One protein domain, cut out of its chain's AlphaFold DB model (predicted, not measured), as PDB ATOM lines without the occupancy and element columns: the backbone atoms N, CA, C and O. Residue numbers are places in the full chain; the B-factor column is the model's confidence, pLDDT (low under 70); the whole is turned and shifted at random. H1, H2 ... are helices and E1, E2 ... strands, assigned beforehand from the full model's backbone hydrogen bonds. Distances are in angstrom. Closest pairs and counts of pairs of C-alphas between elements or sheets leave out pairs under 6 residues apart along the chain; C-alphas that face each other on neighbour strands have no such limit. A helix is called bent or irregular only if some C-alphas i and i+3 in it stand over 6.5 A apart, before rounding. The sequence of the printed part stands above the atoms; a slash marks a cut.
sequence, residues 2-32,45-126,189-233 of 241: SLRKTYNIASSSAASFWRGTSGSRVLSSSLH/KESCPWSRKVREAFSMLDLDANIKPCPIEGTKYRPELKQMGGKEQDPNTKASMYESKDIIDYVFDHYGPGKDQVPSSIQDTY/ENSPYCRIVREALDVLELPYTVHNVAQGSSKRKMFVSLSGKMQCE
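Overview. This is residues 2 to 32, 45 to 126 and 189 to 233 of the 241 residues of the protein "Glutathione S-transferase, N-terminal domain protein" of Planoprotostelium fungivorum (UniProt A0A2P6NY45). Picture helix H3 near the middle, with H5 side by side with it and a short two-strand ribbon, E1 and E2, on another side, where residues 55 to 60 of H3 come near mainly E2. H7 comes near the same ribbon with residues 198 to 203, mainly at E1, and its first residues meet the long helix H1 nearly at right angles; H4 and H8 lie farthest out, and of H8 residues 224 to 227 stick out. The printed part has 158 residues, with eight named helices and two named strands in the order H1, H2, H3, E1, H4, H5, H6, H7, E2, H8; the sheet is E1 - E2, antiparallel, and the class is mostly helix. It is compact, with a radius of gyration of the C-alphas of 15.9 A and spans of 43 by 39 by 34 A.

Arrangement. Begin at H1, residues 3 to 17, which touches H7, residues 192 to 203, about perpendicular at 74 degrees; look at the closest C-alphas, Ser 12 and Pro 192, 5.4 A apart. H1 touches H7 with its residues 8 to 13 alone, and H7 touches H1 with its residues 192 to 193 alone. Next comes H2, residues 28 to 32, close but not clearly touching H3, residues 49 to 60: the closest C-alphas, Ser 30 and Met 60, are 7.8 A apart. H3 touches H5, residues 100 to 111, at a shallow tilt of 13 degrees, the same way, with the C-alphas of Trp 50 and Ser 100 closest at 5.8 A. H3 only just touches H6, residues 120 to 123, with 3 pairs of C-alphas within 8 A, the closest being those of Lys 53 and Ile 122 at 5.8 A; H3 touches H6 with its residues 53 to 57 alone. E1, residues 65 to 69, is the antiparallel neighbour of E2, residues 208 to 212, with 135 degrees between their directions; find N 67 and O 208 at 2.8 A and N 210 and O 65 at 2.8 A, both within hydrogen-bond range. The closest C-alphas of H3 and E2, Ser 59 and Asn 212, are 5.6 A apart, and those of E1 and H7, Pro 69 and Asp 202, are 5.0 A apart. H4, residues 77 to 83, touches no helix; its Tyr 77 has its C-alpha 6.7 A from that of Lys 68 in E1. H8, residues 219 to 227, touches no helix either, and H3 and H7 are apart. Every O i to N i+4 pair is within hydrogen-bond range in H1, H3, H4, H5 and H8, against 7 of 8 in H7 and 0 of 1 in H2, where 1 of 2 O i to N i+3 pairs is within range; H6 is too short for an i+4 pair.

Along the chain. Find C-alpha 3 at (179.120, 230.837, 122.242); from there H1 runs 21.1 A to C-alpha 17. H2 spans 8.0 A and is irregular, but only just: C-alphas 29 and 32 are 6.6 A apart. H3 begins at C-alpha 49, (196.564, 231.138, 142.678), and spans 16.5 A. E1 spans 11.9 A, H4 10.0 A, H5 15.9 A and H6 4.8 A. H7 spans 17.0 A, E2 12.5 A and H8 12.1 A, ending at C-alpha 227, (201.528, 219.187, 115.279).

Size, cuts and confidence. The C-alphas farthest apart, Leu 3 and Thr 93, are 46.7 A apart. Residues 33 to 44 are cut out, with 29.8 A from C-alpha 32 to 45, and residues 127 to 188, with 19.9 A from C-alpha 126 to 189. H4 to H5, residues 84 to 99, is the long link; in it residues 88 to 89 pair antiparallel with 96 to 97. The mean pLDDT of the printed part is 76.9, and residues 2 to 23, 32, 84 to 88, 123 to 126 and 225 to 233 are under 70.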
ATOM      1  N   SER A   2     181.067 227.433 119.259       59.59
ATOM      2  CA  SER A   2     180.020 227.597 120.293       59.59
ATOM      3  C   SER A   2     180.216 228.889 121.102       59.59
ATOM      4  O   SER A   2     181.346 229.182 121.492       59.59
ATOM      5  N   LEU A   3     179.130 229.614 121.410       50.59
ATOM      6  CA  LEU A   3     179.120 230.837 122.242       50.59
ATOM      7  C   LEU A   3     179.897 230.671 123.562       50.59
ATOM      8  O   LEU A   3     180.598 231.582 123.998       50.59
ATOM      9  N   ARG A   4     179.857 229.468 124.153       48.59
ATOM     10  CA  ARG A   4     180.605 229.119 125.373       48.59
ATOM     11  C   ARG A   4     182.123 229.145 125.168       48.59
ATOM     12  O   ARG A   4     182.856 229.601 126.039       48.59
ATOM     13  N   LYS A   5     182.600 228.672 124.010       51.16
ATOM     14  CA  LYS A   5     184.031 228.656 123.667       51.16
ATOM     15  C   LYS A   5     184.546 230.089 123.513       51.16
ATOM     16  O   LYS A   5     185.584 230.418 124.075       51.16
ATOM     17  N   THR A   6     183.788 230.949 122.833       56.16
ATOM     18  CA  THR A   6     184.161 232.354 122.605       56.16
ATOM     19  C   THR A   6     184.211 233.159 123.903       56.16
ATOM     20  O   THR A   6     185.186 233.870 124.128       56.16
ATOM     21  N   TYR A   7     183.232 232.994 124.801       57.22
ATOM     22  CA  TYR A   7     183.227 233.679 126.099       57.22
ATOM     23  C   TYR A   7     184.384 233.234 127.004       57.22
ATOM     24  O   TYR A   7     185.086 234.072 127.561       57.22
ATOM     25  N   ASN A   8     184.634 231.925 127.106       56.25
ATOM     26  CA  ASN A   8     185.731 231.395 127.921       56.25
ATOM     27  C   ASN A   8     187.105 231.846 127.423       56.25
ATOM     28  O   ASN A   8     187.999 232.102 128.231       56.25
ATOM     29  N   ILE A   9     187.281 231.948 126.105       60.12
ATOM     30  CA  ILE A   9     188.502 232.495 125.514       60.12
ATOM     31  C   ILE A   9     188.591 233.995 125.811       60.12
ATOM     32  O   ILE A   9     189.624 234.439 126.295       60.12
ATOM     33  N   ALA A  10     187.516 234.761 125.605       55.47
ATOM     34  CA  ALA A  10     187.500 236.205 125.839       55.47
ATOM     35  C   ALA A  10     187.778 236.575 127.305       55.47
ATOM     36  O   ALA A  10     188.615 237.437 127.569       55.47
ATOM     37  N   SER A  11     187.152 235.891 128.265       58.41
ATOM     38  CA  SER A  11     187.374 236.122 129.698       58.41
ATOM     39  C   SER A  11     188.788 235.731 130.127       58.41
ATOM     40  O   SER A  11     189.424 236.443 130.906       58.41
ATOM     41  N   SER A  12     189.324 234.642 129.571       53.53
ATOM     42  CA  SER A  12     190.702 234.220 129.825       53.53
ATOM     43  C   SER A  12     191.704 235.222 129.245       53.53
ATOM     44  O   SER A  12     192.614 235.627 129.960       53.53
ATOM     45  N   SER A  13     191.493 235.683 128.007       53.91
ATOM     46  CA  SER A  13     192.321 236.693 127.338       53.91
ATOM     47  C   SER A  13     192.282 238.045 128.050       53.91
ATOM     48  O   SER A  13     193.328 238.658 128.249       53.91
ATOM     49  N   ALA A  14     191.108 238.487 128.513       54.09
ATOM     50  CA  ALA A  14     190.984 239.691 129.332       54.09
ATOM     51  C   ALA A  14     191.769 239.533 130.640       54.09
ATOM     52  O   ALA A  14     192.578 240.381 131.001       54.09
ATOM     53  N   ALA A  15     191.611 238.400 131.323       53.59
ATOM     54  CA  ALA A  15     192.331 238.126 132.557       53.59
ATOM     55  C   ALA A  15     193.861 238.033 132.343       53.59
ATOM     56  O   ALA A  15     194.624 238.396 133.235       53.59
ATOM     57  N   SER A  16     194.315 237.558 131.180       52.66
ATOM     58  CA  SER A  16     195.721 237.540 130.754       52.66
ATOM     59  C   SER A  16     196.286 238.938 130.492       52.66
ATOM     60  O   SER A  16     197.428 239.206 130.864       52.66
ATOM     61  N   PHE A  17     195.487 239.833 129.903       52.91
ATOM     62  CA  PHE A  17     195.834 241.242 129.703       52.91
ATOM     63  C   PHE A  17     196.022 241.965 131.044       52.91
ATOM     64  O   PHE A  17     197.053 242.590 131.275       52.91
ATOM     65  N   TRP A  18     195.094 241.766 131.985       46.06
ATOM     66  CA  TRP A  18     195.157 242.367 133.324       46.06
ATOM     67  C   TRP A  18     196.316 241.863 134.202       46.06
ATOM     68  O   TRP A  18     196.608 242.474 135.225       46.06
ATOM     69  N   ARG A  19     196.985 240.763 133.831       55.03
ATOM     70  CA  ARG A  19     198.092 240.153 134.598       55.03
ATOM     71  C   ARG A  19     199.475 240.341 133.964       55.03
ATOM     72  O   ARG A  19     200.419 239.630 134.308       55.03
ATOM     73  N   GLY A  20     199.607 241.283 133.031       54.91
ATOM     74  CA  GLY A  20     200.916 241.722 132.535       54.91
ATOM     75  C   GLY A  20     201.687 240.676 131.727       54.91
ATOM     76  O   GLY A  20     202.909 240.721 131.687       54.91
ATOM     77  N   THR A  21     201.010 239.729 131.067       62.41
ATOM     78  CA  THR A  21     201.631 238.703 130.195       62.41
ATOM     79  C   THR A  21     202.601 237.721 130.878       62.41
ATOM     80  O   THR A  21     203.295 236.969 130.191       62.41
ATOM     81  N   SER A  22     202.628 237.664 132.214       63.78
ATOM     82  CA  SER A  22     203.468 236.715 132.962       63.78
ATOM     83  C   SER A  22     203.213 235.268 132.508       63.78
ATOM     84  O   SER A  22     202.068 234.841 132.359       63.78
ATOM     85  N   GLY A  23     204.287 234.529 132.206       66.31
ATOM     86  CA  GLY A  23     204.216 233.161 131.677       66.31
ATOM     87  C   GLY A  23     203.883 233.039 130.178       66.31
ATOM     88  O   GLY A  23     203.736 231.922 129.685       66.31
ATOM     89  N   SER A  24     203.764 234.145 129.426       76.69
ATOM     90  CA  SER A  24     203.634 234.111 127.952       76.69
ATOM     91  C   SER A  24     204.958 233.903 127.221       76.69
ATOM     92  O   SER A  24     204.956 233.414 126.087       76.69
ATOM     93  N   ARG A  25     206.072 234.318 127.830       81.06
ATOM     94  CA  ARG A  25     207.407 234.295 127.227       81.06
ATOM     95  C   ARG A  25     208.396 233.598 128.148       81.06
ATOM     96  O   ARG A  25     208.303 233.738 129.366       81.06
ATOM     97  N   VAL A  26     209.339 232.892 127.536       84.94
ATOM     98  CA  VAL A  26     210.524 232.369 128.215       84.94
ATOM     99  C   VAL A  26     211.477 233.528 128.495       84.94
ATOM    100  O   VAL A  26     211.642 234.417 127.653       84.94
ATOM    101  N   LEU A  27     212.108 233.522 129.667       84.00
ATOM    102  CA  LEU A  27     213.190 234.436 130.006       84.00
ATOM    103  C   LEU A  27     214.418 234.071 129.176       84.00
ATOM    104  O   LEU A  27     214.935 232.960 129.279       84.00
ATOM    105  N   SER A  28     214.911 235.012 128.370       78.44
ATOM    106  CA  SER A  28     216.087 234.782 127.520       78.44
ATOM    107  C   SER A  28     217.304 234.326 128.326       78.44
ATOM    108  O   SER A  28     218.055 233.473 127.866       78.44
ATOM    109  N   SER A  29     217.462 234.844 129.548       78.56
ATOM    110  CA  SER A  29     218.513 234.427 130.478       78.56
ATOM    111  C   SER A  29     218.402 232.950 130.860       78.56
ATOM    112  O   SER A  29     219.421 232.289 130.983       78.56
ATOM    113  N   SER A  30     217.195 232.386 130.956       77.19
ATOM    114  CA  SER A  30     216.975 230.984 131.334       77.19
ATOM    115  C   SER A  30     217.320 229.977 130.233       77.19
ATOM    116  O   SER A  30     217.547 228.809 130.533       77.19
ATOM    117  N   LEU A  31     217.383 230.390 128.963       74.19
ATOM    118  CA  LEU A  31     217.572 229.467 127.832       74.19
ATOM    119  C   LEU A  31     218.922 228.732 127.847       74.19
ATOM    120  O   LEU A  31     219.031 227.661 127.253       74.19
ATOM    121  N   HIS A  32     219.927 229.305 128.509       69.44
ATOM    122  CA  HIS A  32     221.287 228.766 128.592       69.44
ATOM    123  C   HIS A  32     221.572 228.004 129.894       69.44
ATOM    124  O   HIS A  32     222.695 227.545 130.089       69.44
ATOM    125  N   LYS A  45     196.580 222.369 141.753       87.12
ATOM    126  CA  LYS A  45     195.172 222.562 141.436       87.12
ATOM    127  C   LYS A  45     195.058 223.710 140.438       87.12
ATOM    128  O   LYS A  45     195.688 224.755 140.632       87.12
ATOM    129  N   GLU A  46     194.252 223.566 139.386       86.00
ATOM    130  CA  GLU A  46     194.216 224.571 138.307       86.00
ATOM    131  C   GLU A  46     193.688 225.924 138.812       86.00
ATOM    132  O   GLU A  46     194.256 226.973 138.501       86.00
ATOM    133  N   SER A  47     192.661 225.904 139.669       81.06
ATOM    134  CA  SER A  47     192.040 227.104 140.252       81.06
ATOM    135  C   SER A  47     192.804 227.709 141.444       81.06
ATOM    136  O   SER A  47     192.335 228.674 142.049       81.06
ATOM    137  N   CYS A  48     193.976 227.174 141.797       83.06
ATOM    138  CA  CYS A  48     194.808 227.681 142.888       83.06
ATOM    139  C   CYS A  48     195.730 228.830 142.416       83.06
ATOM    140  O   CYS A  48     196.517 228.630 141.488       83.06
ATOM    141  N   PRO A  49     195.694 230.020 143.051       81.75
ATOM    142  CA  PRO A  49     196.564 231.138 142.678       81.75
ATOM    143  C   PRO A  49     198.051 230.874 142.961       81.75
ATOM    144  O   PRO A  49     198.894 231.367 142.217       81.75
ATOM    145  N   TRP A  50     198.383 230.082 143.984       83.75
ATOM    146  CA  TRP A  50     199.769 229.724 144.313       83.75
ATOM    147  C   TRP A  50     200.357 228.744 143.300       83.75
ATOM    148  O   TRP A  50     201.407 229.014 142.722       83.75
ATOM    149  N   SER A  51     199.625 227.671 142.979       87.75
ATOM    150  CA  SER A  51     200.038 226.718 141.940       87.75
ATOM    151  C   SER A  51     200.181 227.390 140.577       87.75
ATOM    152  O   SER A  51     201.068 227.055 139.798       87.75
ATOM    153  N   ARG A  52     199.334 228.384 140.292       87.94
ATOM    154  CA  ARG A  52     199.468 229.204 139.093       87.94
ATOM    155  C   ARG A  52     200.814 229.929 139.036       87.94
ATOM    156  O   ARG A  52     201.435 229.896 137.985       87.94
ATOM    157  N   LYS A  53     201.281 230.550 140.123       87.69
ATOM    158  CA  LYS A  53     202.583 231.249 140.134       87.69
ATOM    159  C   LYS A  53     203.746 230.298 139.873       87.69
ATOM    160  O   LYS A  53     204.636 230.630 139.099       87.69
ATOM    161  N   VAL A  54     203.682 229.088 140.430       90.69
ATOM    162  CA  VAL A  54     204.646 228.024 140.118       90.69
ATOM    163  C   VAL A  54     204.599 227.684 138.622       90.69
ATOM    164  O   VAL A  54     205.632 227.690 137.963       90.69
ATOM    165  N   ARG A  55     203.412 227.508 138.021       92.12
ATOM    166  CA  ARG A  55     203.291 227.304 136.562       92.12
ATOM    167  C   ARG A  55     203.819 228.480 135.731       92.12
ATOM    168  O   ARG A  55     204.397 228.253 134.666       92.12
ATOM    169  N   GLU A  56     203.625 229.720 136.185       90.81
ATOM    170  CA  GLU A  56     204.181 230.919 135.540       90.81
ATOM    171  C   GLU A  56     205.715 230.882 135.579       90.81
ATOM    172  O   GLU A  56     206.334 231.065 134.532       90.81
ATOM    173  N   ALA A  57     206.319 230.541 136.723       91.75
ATOM    174  CA  ALA A  57     207.764 230.353 136.865       91.75
ATOM    175  C   ALA A  57     208.299 229.246 135.941       91.75
ATOM    176  O   ALA A  57     209.227 229.479 135.172       91.75
ATOM    177  N   PHE A  58     207.659 228.074 135.922       92.75
ATOM    178  CA  PHE A  58     208.036 226.974 135.027       92.75
ATOM    179  C   PHE A  58     207.926 227.365 133.547       92.75
ATOM    180  O   PHE A  58     208.797 227.024 132.748       92.75
ATOM    181  N   SER A  59     206.892 228.131 133.179       91.19
ATOM    182  CA  SER A  59     206.730 228.655 131.816       91.19
ATOM    183  C   SER A  59     207.829 229.661 131.457       91.19
ATOM    184  O   SER A  59     208.330 229.645 130.334       91.19
ATOM    185  N   MET A  60     208.204 230.534 132.397       90.38
ATOM    186  CA  MET A  60     209.275 231.521 132.228       90.38
ATOM    187  C   MET A  60     210.653 230.868 132.100       90.38
ATOM    188  O   MET A  60     211.476 231.358 131.332       90.38
ATOM    189  N   LEU A  61     210.890 229.765 132.809       91.12
ATOM    190  CA  LEU A  61     212.158 229.033 132.790       91.12
ATOM    191  C   LEU A  61     212.219 227.927 131.715       91.12
ATOM    192  O   LEU A  61     213.233 227.250 131.573       91.12
ATOM    193  N   ASP A  62     211.147 227.734 130.935       92.12
ATOM    194  CA  ASP A  62     211.031 226.669 129.921       92.12
ATOM    195  C   ASP A  62     211.242 225.243 130.484       92.12
ATOM    196  O   ASP A  62     211.746 224.342 129.794       92.12
ATOM    197  N   LEU A  63     210.840 225.043 131.745       91.94
ATOM    198  CA  LEU A  63     210.945 223.781 132.481       91.94
ATOM    199  C   LEU A  63     209.732 222.893 132.223       91.94
ATOM    200  O   LEU A  63     208.611 223.383 132.151       91.94
ATOM    201  N   ASP A  64     209.950 221.586 132.134       92.25
ATOM    202  CA  ASP A  64     208.868 220.605 132.032       92.25
ATOM    203  C   ASP A  64     208.570 220.012 133.413       92.25
ATOM    204  O   ASP A  64     209.441 219.964 134.285       92.25
ATOM    205  N   ALA A  65     207.327 219.583 133.624       92.00
ATOM    206  CA  ALA A  65     206.890 219.059 134.914       92.00
ATOM    207  C   ALA A  65     205.914 217.894 134.767       92.00
ATOM    208  O   ALA A  65     205.092 217.850 133.848       92.00
ATOM    209  N   ASN A  66     205.970 216.979 135.728       92.12
ATOM    210  CA  ASN A  66     204.989 215.922 135.902       92.12
ATOM    211  C   ASN A  66     203.907 216.431 136.854       92.12
ATOM    212  O   ASN A  66     204.138 216.603 138.049       92.12
ATOM    213  N   ILE A  67     202.720 216.693 136.319       91.06
ATOM    214  CA  ILE A  67     201.609 217.255 137.074       91.06
ATOM    215  C   ILE A  67     200.769 216.135 137.684       91.06
ATOM    216  O   ILE A  67     200.240 215.276 136.972       91.06
ATOM    217  N   LYS A  68     200.596 216.198 139.006       90.31
ATOM    218  CA  LYS A  68     199.640 215.400 139.778       90.31
ATOM    219  C   LYS A  68     198.482 216.301 140.232       90.31
ATOM    220  O   LYS A  68     198.657 217.099 141.159       90.31
ATOM    221  N   PRO A  69     197.311 216.238 139.571       87.81
ATOM    222  CA  PRO A  69     196.219 217.154 139.876       87.81
ATOM    223  C   PRO A  69     195.574 216.885 141.239       87.81
ATOM    224  O   PRO A  69     195.352 215.741 141.618       87.81
ATOM    225  N   CYS A  70     195.266 217.939 141.990       85.69
ATOM    226  CA  CYS A  70     194.799 217.873 143.377       85.69
ATOM    227  C   CYS A  70     193.553 218.763 143.612       85.69
ATOM    228  O   CYS A  70     193.598 219.680 144.451       85.69
ATOM    229  N   PRO A  71     192.415 218.516 142.926       83.75
ATOM    230  CA  PRO A  71     191.177 219.296 143.096       83.75
ATOM    231  C   PRO A  71     190.654 219.215 144.539       83.75
ATOM    232  O   PRO A  71     191.032 218.293 145.246       83.75
ATOM    233  N   ILE A  72     189.830 220.165 145.021       72.12
ATOM    234  CA  ILE A  72     189.452 220.304 146.460       72.12
ATOM    235  C   ILE A  72     188.928 218.996 147.079       72.12
ATOM    236  O   ILE A  72     189.288 218.680 148.211       72.12
ATOM    237  N   GLU A  73     188.169 218.218 146.315       74.56
ATOM    238  CA  GLU A  73     187.555 216.953 146.744       74.56
ATOM    239  C   GLU A  73     188.269 215.724 146.169       74.56
ATOM    240  O   GLU A  73     187.733 214.619 146.179       74.56
ATOM    241  N   GLY A  74     189.481 215.917 145.645       74.00
ATOM    242  CA  GLY A  74     190.170 214.872 144.916       74.00
ATOM    243  C   GLY A  74     190.609 213.717 145.803       74.00
ATOM    244  O   GLY A  74     191.120 213.927 146.906       74.00
ATOM    245  N   THR A  75     190.439 212.491 145.324       76.38
ATOM    246  CA  THR A  75     190.656 211.289 146.147       76.38
ATOM    247  C   THR A  75     191.966 210.579 145.844       76.38
ATOM    248  O   THR A  75     192.494 209.897 146.719       76.38
ATOM    249  N   LYS A  76     192.544 210.772 144.655       82.44
ATOM    250  CA  LYS A  76     193.707 210.005 144.199       82.44
ATOM    251  C   LYS A  76     195.026 210.508 144.776       82.44
ATOM    252  O   LYS A  76     195.742 209.752 145.420       82.44
ATOM    253  N   TYR A  77     195.338 211.788 144.578       83.06
ATOM    254  CA  TYR A  77     196.656 212.340 144.932       83.06
ATOM    255  C   TYR A  77     196.678 213.082 146.268       83.06
ATOM    256  O   TYR A  77     197.744 213.276 146.844       83.06
ATOM    257  N   ARG A  78     195.518 213.475 146.815       77.75
ATOM    258  CA  ARG A  78     195.459 214.138 148.128       77.75
ATOM    259  C   ARG A  78     195.933 213.257 149.287       77.75
ATOM    260  O   ARG A  78     196.633 213.790 150.147       77.75
ATOM    261  N   PRO A  79     195.573 211.961 149.367       81.38
ATOM    262  CA  PRO A  79     196.076 211.097 150.431       81.38
ATOM    263  C   PRO A  79     197.591 210.903 150.336       81.38
ATOM    264  O   PRO A  79     198.280 211.022 151.345       81.38
ATOM    265  N   GLU A  80     198.102 210.694 149.120       80.38
ATOM    266  CA  GLU A  80     199.537 210.591 148.827       80.38
ATOM    267  C   GLU A  80     200.280 211.862 149.271       80.38
ATOM    268  O   GLU A  80     201.255 211.800 150.018       80.38
ATOM    269  N   LEU A  81     199.751 213.033 148.900       76.94
ATOM    270  CA  LEU A  81     200.302 214.329 149.278       76.94
ATOM    271  C   LEU A  81     200.333 214.517 150.801       76.94
ATOM    272  O   LEU A  81     201.338 214.969 151.341       76.94
ATOM    273  N   LYS A  82     199.269 214.127 151.516       77.38
ATOM    274  CA  LYS A  82     199.231 214.179 152.989       77.38
ATOM    275  C   LYS A  82     200.287 213.272 153.626       77.38
ATOM    276  O   LYS A  82     200.911 213.683 154.598       77.38
ATOM    277  N   GLN A  83     200.510 212.074 153.081       77.81
ATOM    278  CA  GLN A  83     201.520 211.139 153.593       77.81
ATOM    279  C   GLN A  83     202.949 211.658 153.400       77.81
ATOM    280  O   GLN A  83     203.783 211.486 154.283       77.81
ATOM    281  N   MET A  84     203.225 212.357 152.298       67.19
ATOM    282  CA  MET A  84     204.532 212.982 152.044       67.19
ATOM    283  C   MET A  84     204.721 214.331 152.759       67.19
ATOM    284  O   MET A  84     205.681 215.054 152.490       67.19
ATOM    285  N   GLY A  85     203.804 214.708 153.658       64.88
ATOM    286  CA  GLY A  85     203.869 215.976 154.388       64.88
ATOM    287  C   GLY A  85     203.549 217.206 153.534       64.88
ATOM    288  O   GLY A  85     203.944 218.312 153.887       64.88
ATOM    289  N   GLY A  86     202.849 217.026 152.412       61.62
ATOM    290  CA  GLY A  86     202.344 218.103 151.564       61.62
ATOM    291  C   GLY A  86     203.287 218.567 150.458       61.62
ATOM    292  O   GLY A  86     202.921 219.451 149.692       61.62
ATOM    293  N   LYS A  87     204.503 218.030 150.390       67.06
ATOM    294  CA  LYS A  87     205.589 218.669 149.653       67.06
ATOM    295  C   LYS A  87     205.678 218.208 148.195       67.06
ATOM    296  O   LYS A  87     205.586 217.016 147.902       67.06
ATOM    297  N   GLU A  88     205.921 219.155 147.296       67.19
ATOM    298  CA  GLU A  88     206.383 218.896 145.931       67.19
ATOM    299  C   GLU A  88     207.786 218.282 145.967       67.19
ATOM    300  O   GLU A  88     208.513 218.456 146.947       67.19
ATOM    301  N   GLN A  89     208.159 217.523 144.935       72.81
ATOM    302  CA  GLN A  89     209.421 216.782 144.908       72.81
ATOM    303  C   GLN A  89     210.192 217.047 143.619       72.81
ATOM    304  O   GLN A  89     209.680 216.841 142.515       72.81
ATOM    305  N   ASP A  90     211.453 217.443 143.776       72.25
ATOM    306  CA  ASP A  90     212.428 217.454 142.695       72.25
ATOM    307  C   ASP A  90     213.277 216.171 142.759       72.25
ATOM    308  O   ASP A  90     214.091 216.017 143.679       72.25
ATOM    309  N   PRO A  91     213.128 215.238 141.802       71.50
ATOM    310  CA  PRO A  91     213.898 213.997 141.795       71.50
ATOM    311  C   PRO A  91     215.399 214.215 141.540       71.50
ATOM    312  O   PRO A  91     216.213 213.384 141.945       71.50
ATOM    313  N   ASN A  92     215.793 215.339 140.929       75.00
ATOM    314  CA  ASN A  92     217.185 215.611 140.563       75.00
ATOM    315  C   ASN A  92     218.043 215.968 141.783       75.00
ATOM    316  O   ASN A  92     219.201 215.561 141.870       75.00
ATOM    317  N   THR A  93     217.481 216.727 142.725       72.12
ATOM    318  CA  THR A  93     218.173 217.200 143.938       72.12
ATOM    319  C   THR A  93     217.666 216.530 145.212       72.12
ATOM    320  O   THR A  93     218.251 216.717 146.277       72.12
ATOM    321  N   LYS A  94     216.583 215.743 145.117       77.25
ATOM    322  CA  LYS A  94     215.816 215.192 146.247       77.25
ATOM    323  C   LYS A  94     215.233 216.275 147.164       77.25
ATOM    324  O   LYS A  94     214.852 215.981 148.299       77.25
ATOM    325  N   ALA A  95     215.162 217.522 146.689       73.19
ATOM    326  CA  ALA A  95     214.530 218.611 147.413       73.19
ATOM    327  C   ALA A  95     213.017 218.394 147.476       73.19
ATOM    328  O   ALA A  95     212.395 217.904 146.528       73.19
ATOM    329  N   SER A  96     212.422 218.772 148.607       76.06
ATOM    330  CA  SER A  96     210.982 218.687 148.788       76.06
ATOM    331  C   SER A  96     210.454 219.889 149.563       76.06
ATOM    332  O   SER A  96     210.910 220.167 150.675       76.06
ATOM    333  N   MET A  97     209.516 220.623 148.961       80.25
ATOM    334  CA  MET A  97     209.074 221.949 149.417       80.25
ATOM    335  C   MET A  97     207.550 222.083 149.343       80.25
ATOM    336  O   MET A  97     206.913 221.451 148.509       80.25
ATOM    337  N   TYR A  98     206.961 222.881 150.235       75.06
ATOM    338  CA  TYR A  98     205.507 223.098 150.300       75.06
ATOM    339  C   TYR A  98     205.105 224.481 149.777       75.06
ATOM    340  O   TYR A  98     204.128 224.627 149.045       75.06
ATOM    341  N   GLU A  99     205.864 225.506 150.163       81.88
ATOM    342  CA  GLU A  99     205.501 226.896 149.920       81.88
ATOM    343  C   GLU A  99     205.820 227.319 148.489       81.88
ATOM    344  O   GLU A  99     206.948 227.181 148.014       81.88
ATOM    345  N   SER A 100     204.835 227.903 147.797       84.19
ATOM    346  CA  SER A 100     204.998 228.303 146.393       84.19
ATOM    347  C   SER A 100     206.122 229.313 146.189       84.19
ATOM    348  O   SER A 100     206.746 229.315 145.134       84.19
ATOM    349  N   LYS A 101     206.373 230.182 147.179       85.62
ATOM    350  CA  LYS A 101     207.481 231.140 147.124       85.62
ATOM    351  C   LYS A 101     208.825 230.413 147.132       85.62
ATOM    352  O   LYS A 101     209.654 230.690 146.273       85.62
ATOM    353  N   ASP A 102     208.996 229.470 148.049       87.75
ATOM    354  CA  ASP A 102     210.233 228.703 148.183       87.75
ATOM    355  C   ASP A 102     210.492 227.862 146.932       87.75
ATOM    356  O   ASP A 102     211.620 227.803 146.456       87.75
ATOM    357  N   ILE A 103     209.435 227.282 146.353       89.69
ATOM    358  CA  ILE A 103     209.506 226.547 145.086       89.69
ATOM    359  C   ILE A 103     209.978 227.465 143.952       89.69
ATOM    360  O   ILE A 103     210.863 227.081 143.190       89.69
ATOM    361  N   ILE A 104     209.412 228.673 143.831       90.69
ATOM    362  CA  ILE A 104     209.795 229.645 142.794       90.69
ATOM    363  C   ILE A 104     211.251 230.075 142.971       90.69
ATOM    364  O   ILE A 104     212.016 230.025 142.009       90.69
ATOM    365  N   ASP A 105     211.643 230.456 144.186       90.69
ATOM    366  CA  ASP A 105     213.016 230.864 144.482       90.69
ATOM    367  C   ASP A 105     213.991 229.713 144.176       90.69
ATOM    368  O   ASP A 105     215.003 229.924 143.512       90.69
ATOM    369  N   TYR A 106     213.642 228.481 144.563       90.81
ATOM    370  CA  TYR A 106     214.425 227.275 144.296       90.81
ATOM    371  C   TYR A 106     214.638 227.024 142.800       90.81
ATOM    372  O   TYR A 106     215.782 226.848 142.374       90.81
ATOM    373  N   VAL A 107     213.573 227.023 141.985       91.31
ATOM    374  CA  VAL A 107     213.714 226.733 140.547       91.31
ATOM    375  C   VAL A 107     214.475 227.829 139.813       91.31
ATOM    376  O   VAL A 107     215.214 227.529 138.878       91.31
ATOM    377  N   PHE A 108     214.346 229.084 140.249       91.62
ATOM    378  CA  PHE A 108     215.143 230.182 139.709       91.62
ATOM    379  C   PHE A 108     216.615 230.070 140.092       91.62
ATOM    380  O   PHE A 108     217.461 230.401 139.271       91.62
ATOM    381  N   ASP A 109     216.922 229.595 141.295       91.00
ATOM    382  CA  ASP A 109     218.295 229.414 141.766       91.00
ATOM    383  C   ASP A 109     218.995 228.220 141.098       91.00
ATOM    384  O   ASP A 109     220.154 228.313 140.705       91.00
ATOM    385  N   HIS A 110     218.281 227.106 140.916       89.38
ATOM    386  CA  HIS A 110     218.866 225.849 140.432       89.38
ATOM    387  C   HIS A 110     218.835 225.706 138.908       89.38
ATOM    388  O   HIS A 110     219.736 225.103 138.323       89.38
ATOM    389  N   TYR A 111     217.794 226.235 138.264       90.06
ATOM    390  CA  TYR A 111     217.540 226.040 136.832       90.06
ATOM    391  C   TYR A 111     217.366 227.352 136.064       90.06
ATOM    392  O   TYR A 111     217.131 227.341 134.855       90.06
ATOM    393  N   GLY A 112     217.467 228.483 136.755       89.56
ATOM    394  CA  GLY A 112     217.299 229.809 136.195       89.56
ATOM    395  C   GLY A 112     218.481 230.725 136.504       89.56
ATOM    396  O   GLY A 112     219.533 230.272 136.949       89.56
ATOM    397  N   PRO A 113     218.309 232.032 136.269       86.69
ATOM    398  CA  PRO A 113     219.369 233.022 136.436       86.69
ATOM    399  C   PRO A 113     219.689 233.372 137.905       86.69
ATOM    400  O   PRO A 113     220.561 234.201 138.155       86.69
ATOM    401  N   GLY A 114     218.998 232.785 138.882       87.50
ATOM    402  CA  GLY A 114     219.170 233.056 140.311       87.50
ATOM    403  C   GLY A 114     217.891 233.562 140.978       87.50
ATOM    404  O   GLY A 114     217.078 234.255 140.355       87.50
ATOM    405  N   LYS A 115     217.731 233.261 142.272       87.12
ATOM    406  CA  LYS A 115     216.572 233.685 143.089       87.12
ATOM    407  C   LYS A 115     216.362 235.207 143.147       87.12
ATOM    408  O   LYS A 115     215.234 235.672 143.271       87.12
ATOM    409  N   ASP A 116     217.431 235.991 143.004       86.56
ATOM    410  CA  ASP A 116     217.368 237.461 143.030       86.56
ATOM    411  C   ASP A 116     216.841 238.049 141.709       86.56
ATOM    412  O   ASP A 116     216.514 239.232 141.628       86.56
ATOM    413  N   GLN A 117     216.732 237.219 140.667       86.06
ATOM    414  CA  GLN A 117     216.240 237.593 139.339       86.06
ATOM    415  C   GLN A 117     214.802 237.115 139.085       86.06
ATOM    416  O   GLN A 117     214.331 237.131 137.944       86.06
ATOM    417  N   VAL A 118     214.089 236.694 140.134       84.94
ATOM    418  CA  VAL A 118     212.660 236.368 140.073       84.94
ATOM    419  C   VAL A 118     211.871 237.648 139.750       84.94
ATOM    420  O   VAL A 118     211.953 238.620 140.503       84.94
ATOM    421  N   PRO A 119     211.075 237.690 138.662       84.56
ATOM    422  CA  PRO A 119     210.271 238.864 138.344       84.56
ATOM    423  C   PRO A 119     209.276 239.206 139.457       84.56
ATOM    424  O   PRO A 119     208.551 238.337 139.950       84.56
ATOM    425  N   SER A 120     209.149 240.493 139.787       79.75
ATOM    426  CA  SER A 120     208.239 240.963 140.843       79.75
ATOM    427  C   SER A 120     206.778 240.555 140.608       79.75
ATOM    428  O   SER A 120     206.024 240.382 141.560       79.75
ATOM    429  N   SER A 121     206.377 240.317 139.349       74.44
ATOM    430  CA  SER A 121     205.031 239.845 139.000       74.44
ATOM    431  C   SER A 121     204.683 238.463 139.566       74.44
ATOM    432  O   SER A 121     203.504 238.193 139.804       74.44
ATOM    433  N   ILE A 122     205.682 237.602 139.797       77.06
ATOM    434  CA  ILE A 122     205.504 236.266 140.385       77.06
ATOM    435  C   ILE A 122     205.993 236.188 141.838       77.06
ATOM    436  O   ILE A 122     205.523 235.332 142.585       77.06
ATOM    437  N   GLN A 123     206.876 237.101 142.256       69.25
ATOM    438  CA  GLN A 123     207.459 237.147 143.602       69.25
ATOM    439  C   GLN A 123     206.440 237.563 144.678       69.25
ATOM    440  O   GLN A 123     206.427 237.025 145.790       69.25
ATOM    441  N   ASP A 124     205.534 238.478 144.328       62.50
ATOM    442  CA  ASP A 124     204.567 239.076 145.243       62.50
ATOM    443  C   ASP A 124     203.420 238.111 145.569       62.50
ATOM    444  O   ASP A 124     202.335 238.129 144.983       62.50
ATOM    445  N   THR A 125     203.661 237.204 146.515       53.88
ATOM    446  CA  THR A 125     202.699 236.164 146.918       53.88
ATOM    447  C   THR A 125     201.469 236.737 147.646       53.88
ATOM    448  O   THR A 125     200.398 236.136 147.563       53.88
ATOM    449  N   TYR A 126     201.565 237.938 148.235       47.69
ATOM    450  CA  TYR A 126     200.555 238.496 149.155       47.69
ATOM    451  C   TYR A 126     199.827 239.781 148.692       47.69
ATOM    452  O   TYR A 126     198.646 239.957 149.008       47.69
ATOM    453  N   GLU A 189     201.488 228.832 130.569       85.31
ATOM    454  CA  GLU A 189     200.490 229.229 131.569       85.31
ATOM    455  C   GLU A 189     199.468 230.231 131.024       85.31
ATOM    456  O   GLU A 189     198.264 230.060 131.222       85.31
ATOM    457  N   ASN A 190     199.924 231.222 130.256       81.06
ATOM    458  CA  ASN A 190     199.056 232.292 129.771       81.06
ATOM    459  C   ASN A 190     198.193 231.920 128.542       81.06
ATOM    460  O   ASN A 190     197.562 232.793 127.950       81.06
ATOM    461  N   SER A 191     198.163 230.647 128.132       82.44
ATOM    462  CA  SER A 191     197.334 230.184 127.013       82.44
ATOM    463  C   SER A 191     195.884 229.926 127.454       82.44
ATOM    464  O   SER A 191     195.649 229.029 128.272       82.44
ATOM    465  N   PRO A 192     194.881 230.629 126.888       74.38
ATOM    466  CA  PRO A 192     193.476 230.432 127.253       74.38
ATOM    467  C   PRO A 192     192.945 229.051 126.836       74.38
ATOM    468  O   PRO A 192     192.056 228.511 127.488       74.38
ATOM    469  N   TYR A 193     193.511 228.455 125.783       78.19
ATOM    470  CA  TYR A 193     193.135 227.126 125.297       78.19
ATOM    471  C   TYR A 193     193.679 226.021 126.197       78.19
ATOM    472  O   TYR A 193     192.938 225.129 126.607       78.19
ATOM    473  N   CYS A 194     194.961 226.115 126.559       82.44
ATOM    474  CA  CYS A 194     195.589 225.130 127.431       82.44
ATOM    475  C   CYS A 194     194.973 225.149 128.833       82.44
ATOM    476  O   CYS A 194     194.883 224.098 129.456       82.44
ATOM    477  N   ARG A 195     194.488 226.309 129.300       83.62
ATOM    478  CA  ARG A 195     193.755 226.424 130.567       83.62
ATOM    479  C   ARG A 195     192.550 225.485 130.629       83.62
ATOM    480  O   ARG A 195     192.384 224.792 131.622       83.62
ATOM    481  N   ILE A 196     191.734 225.443 129.573       80.38
ATOM    482  CA  ILE A 196     190.531 224.592 129.523       80.38
ATOM    483  C   ILE A 196     190.922 223.111 129.611       80.38
ATOM    484  O   ILE A 196     190.271 222.335 130.303       80.38
ATOM    485  N   VAL A 197     192.014 222.729 128.944       83.12
ATOM    486  CA  VAL A 197     192.522 221.353 128.991       83.12
ATOM    487  C   VAL A 197     193.069 221.013 130.375       83.12
ATOM    488  O   VAL A 197     192.734 219.960 130.905       83.12
ATOM    489  N   ARG A 198     193.844 221.906 131.003       87.75
ATOM    490  CA  ARG A 198     194.332 221.699 132.376       87.75
ATOM    491  C   ARG A 198     193.194 221.594 133.383       87.75
ATOM    492  O   ARG A 198     193.260 220.745 134.258       87.75
ATOM    493  N   GLU A 199     192.148 222.404 133.238       84.31
ATOM    494  CA  GLU A 199     190.947 222.339 134.079       84.31
ATOM    495  C   GLU A 199     190.234 220.988 133.930       84.31
ATOM    496  O   GLU A 199     189.890 220.365 134.929       84.31
ATOM    497  N   ALA A 200     190.091 220.483 132.700       85.38
ATOM    498  CA  ALA A 200     189.532 219.154 132.463       85.38
ATOM    499  C   ALA A 200     190.402 218.037 133.069       85.38
ATOM    500  O   ALA A 200     189.875 217.139 133.720       85.38
ATOM    501  N   LEU A 201     191.728 218.104 132.902       86.88
ATOM    502  CA  LEU A 201     192.663 217.136 133.490       86.88
ATOM    503  C   LEU A 201     192.660 217.186 135.027       86.88
ATOM    504  O   LEU A 201     192.785 216.143 135.662       86.88
ATOM    505  N   ASP A 202     192.483 218.374 135.617       86.25
ATOM    506  CA  ASP A 202     192.384 218.577 137.068       86.25
ATOM    507  C   ASP A 202     191.104 217.971 137.638       86.25
ATOM    508  O   ASP A 202     191.164 217.204 138.595       86.25
ATOM    509  N   VAL A 203     189.958 218.236 137.004       85.62
ATOM    510  CA  VAL A 203     188.658 217.671 137.405       85.62
ATOM    511  C   VAL A 203     188.632 216.149 137.268       85.62
ATOM    512  O   VAL A 203     188.040 215.471 138.101       85.62
ATOM    513  N   LEU A 204     189.273 215.603 136.233       85.12
ATOM    514  CA  LEU A 204     189.334 214.159 135.998       85.12
ATOM    515  C   LEU A 204     190.453 213.455 136.790       85.12
ATOM    516  O   LEU A 204     190.603 212.240 136.665       85.12
ATOM    517  N   GLU A 205     191.253 214.189 137.571       85.81
ATOM    518  CA  GLU A 205     192.414 213.666 138.309       85.81
ATOM    519  C   GLU A 205     193.384 212.852 137.422       85.81
ATOM    520  O   GLU A 205     193.962 211.830 137.823       85.81
ATOM    521  N   LEU A 206     193.570 213.302 136.179       87.56
ATOM    522  CA  LEU A 206     194.430 212.636 135.206       87.56
ATOM    523  C   LEU A 206     195.853 213.195 135.296       87.56
ATOM    524  O   LEU A 206     196.040 214.390 135.074       87.56
ATOM    525  N   PRO A 207     196.872 212.368 135.600       89.00
ATOM    526  CA  PRO A 207     198.252 212.828 135.627       89.00
ATOM    527  C   PRO A 207     198.746 213.089 134.204       89.00
ATOM    528  O   PRO A 207     198.416 212.349 133.274       89.00
ATOM    529  N   TYR A 208     199.563 214.124 134.031       89.69
ATOM    530  CA  TYR A 208     200.112 214.478 132.726       89.69
ATOM    531  C   TYR A 208     201.495 215.107 132.844       89.69
ATOM    532  O   TYR A 208     201.834 215.730 133.846       89.69
ATOM    533  N   THR A 209     202.287 214.970 131.787       90.50
ATOM    534  CA  THR A 209     203.539 215.709 131.623       90.50
ATOM    535  C   THR A 209     203.250 216.995 130.870       90.50
ATOM    536  O   THR A 209     202.697 216.954 129.770       90.50
ATOM    537  N   VAL A 210     203.615 218.143 131.438       90.56
ATOM    538  CA  VAL A 210     203.529 219.426 130.743       90.56
ATOM    539  C   VAL A 210     204.863 219.759 130.086       90.56
ATOM    540  O   VAL A 210     205.899 219.783 130.746       90.56
ATOM    541  N   HIS A 211     204.815 220.032 128.784       89.94
ATOM    542  CA  HIS A 211     205.933 220.555 128.015       89.94
ATOM    543  C   HIS A 211     205.718 222.042 127.763       89.94
ATOM    544  O   HIS A 211     204.791 222.426 127.038       89.94
ATOM    545  N   ASN A 212     206.553 222.885 128.367       90.19
ATOM    546  CA  ASN A 212     206.403 224.325 128.214       90.19
ATOM    547  C   ASN A 212     206.882 224.788 126.830       90.19
ATOM    548  O   ASN A 212     207.970 224.454 126.373       90.19
ATOM    549  N   VAL A 213     206.025 225.538 126.132       87.75
ATOM    550  CA  VAL A 213     206.250 226.062 124.770       87.75
ATOM    551  C   VAL A 213     205.878 227.546 124.679       87.75
ATOM    552  O   VAL A 213     205.315 228.037 123.687       87.75
ATOM    553  N   ALA A 214     206.194 228.296 125.737       85.88
ATOM    554  CA  ALA A 214     206.035 229.744 125.775       85.88
ATOM    555  C   ALA A 214     206.822 230.423 124.635       85.88
ATOM    556  O   ALA A 214     207.697 229.833 123.990       85.88
ATOM    557  N   GLN A 215     206.473 231.665 124.307       83.19
ATOM    558  CA  GLN A 215     207.149 232.392 123.234       83.19
ATOM    559  C   GLN A 215     208.639 232.567 123.565       83.19
ATOM    560  O   GLN A 215     208.987 232.980 124.665       83.19
ATOM    561  N   GLY A 216     209.511 232.249 122.607       83.44
ATOM    562  CA  GLY A 216     210.966 232.223 122.811       83.44
ATOM    563  C   GLY A 216     211.536 230.841 123.154       83.44
ATOM    564  O   GLY A 216     212.743 230.665 123.058       83.44
ATOM    565  N   SER A 217     210.695 229.846 123.464       85.00
ATOM    566  CA  SER A 217     211.149 228.467 123.679       85.00
ATOM    567  C   SER A 217     211.699 227.836 122.395       85.00
ATOM    568  O   SER A 217     211.083 227.927 121.324       85.00
ATOM    569  N   SER A 218     212.822 227.122 122.507       83.62
ATOM    570  CA  SER A 218     213.391 226.317 121.418       83.62
ATOM    571  C   SER A 218     212.496 225.128 121.042       83.62
ATOM    572  O   SER A 218     212.467 224.719 119.877       83.62
ATOM    573  N   LYS A 219     211.677 224.645 121.989       83.12
ATOM    574  CA  LYS A 219     210.729 223.532 121.807       83.12
ATOM    575  C   LYS A 219     209.608 223.860 120.824       83.12
ATOM    576  O   LYS A 219     208.977 222.950 120.299       83.12
ATOM    577  N   ARG A 220     209.377 225.139 120.498       77.88
ATOM    578  CA  ARG A 220     208.361 225.533 119.506       77.88
ATOM    579  C   ARG A 220     208.625 224.952 118.122       77.88
ATOM    580  O   ARG A 220     207.676 224.549 117.465       77.88
ATOM    581  N   LYS A 221     209.887 224.865 117.692       78.06
ATOM    582  CA  LYS A 221     210.232 224.263 116.391       78.06
ATOM    583  C   LYS A 221     209.857 222.779 116.353       78.06
ATOM    584  O   LYS A 221     209.230 222.335 115.398       78.06
ATOM    585  N   MET A 222     210.179 222.061 117.428       75.12
ATOM    586  CA  MET A 222     209.806 220.656 117.615       75.12
ATOM    587  C   MET A 222     208.284 220.481 117.689       75.12
ATOM    588  O   MET A 222     207.732 219.563 117.094       75.12
ATOM    589  N   PHE A 223     207.582 221.385 118.373       75.56
ATOM    590  CA  PHE A 223     206.123 221.356 118.428       75.56
ATOM    591  C   PHE A 223     205.506 221.500 117.032       75.56
ATOM    592  O   PHE A 223     204.651 220.702 116.678       75.56
ATOM    593  N   VAL A 224     205.991 222.434 116.203       72.06
ATOM    594  CA  VAL A 224     205.506 222.602 114.818       72.06
ATOM    595  C   VAL A 224     205.715 221.355 113.978       72.06
ATOM    596  O   VAL A 224     204.820 220.988 113.222       72.06
ATOM    597  N   SER A 225     206.872 220.699 114.098       69.81
ATOM    598  CA  SER A 225     207.124 219.470 113.343       69.81
ATOM    599  C   SER A 225     206.223 218.316 113.788       69.81
ATOM    600  O   SER A 225     205.923 217.443 112.981       69.81
ATOM    601  N   LEU A 226     205.780 218.312 115.050       68.19
ATOM    602  CA  LEU A 226     204.876 217.296 115.594       68.19
ATOM    603  C   LEU A 226     203.402 217.571 115.260       68.19
ATOM    604  O   LEU A 226     202.684 216.653 114.874       68.19
ATOM    605  N   SER A 227     202.941 218.813 115.421       62.28
ATOM    606  CA  SER A 227     201.528 219.187 115.279       62.28
ATOM    607  C   SER A 227     201.145 219.642 113.868       62.28
ATOM    608  O   SER A 227     199.964 219.728 113.551       62.28
ATOM    609  N   GLY A 228     202.112 220.017 113.026       56.03
ATOM    610  CA  GLY A 228     201.869 220.619 111.711       56.03
ATOM    611  C   GLY A 228     201.288 222.044 111.749       56.03
ATOM    612  O   GLY A 228     201.158 222.672 110.699       56.03
ATOM    613  N   LYS A 229     200.955 222.590 112.932       54.53
ATOM    614  CA  LYS A 229     200.428 223.955 113.130       54.53
ATOM    615  C   LYS A 229     200.917 224.581 114.439       54.53
ATOM    616  O   LYS A 229     200.968 223.946 115.486       54.53
ATOM    617  N   MET A 230     201.159 225.891 114.415       50.00
ATOM    618  CA  MET A 230     201.555 226.697 115.587       50.00
ATOM    619  C   MET A 230     200.412 227.018 116.576       50.00
ATOM    620  O   MET A 230     200.596 227.841 117.474       50.00
ATOM    621  N   GLN A 231     199.222 226.428 116.422       50.38
ATOM    622  CA  GLN A 231     198.084 226.677 117.310       50.38
ATOM    623  C   GLN A 231     197.945 225.546 118.336       50.38
ATOM    624  O   GLN A 231     197.829 224.383 117.969       50.38
ATOM    625  N   CYS A 232     197.877 225.894 119.627       45.34
ATOM    626  CA  CYS A 232     197.597 224.957 120.727       45.34
ATOM    627  C   CYS A 232     196.152 224.405 120.722       45.34
ATOM    628  O   CYS A 232     195.697 223.877 121.733       45.34
ATOM    629  N   GLU A 233     195.398 224.583 119.631       39.53
ATOM    630  CA  GLU A 233     193.996 224.167 119.528       39.53
ATOM    631  C   GLU A 233     193.836 222.649 119.339       39.53
ATOM    632  O   GLU A 233     192.773 222.113 119.647       39.53
TER     633      GLU A 233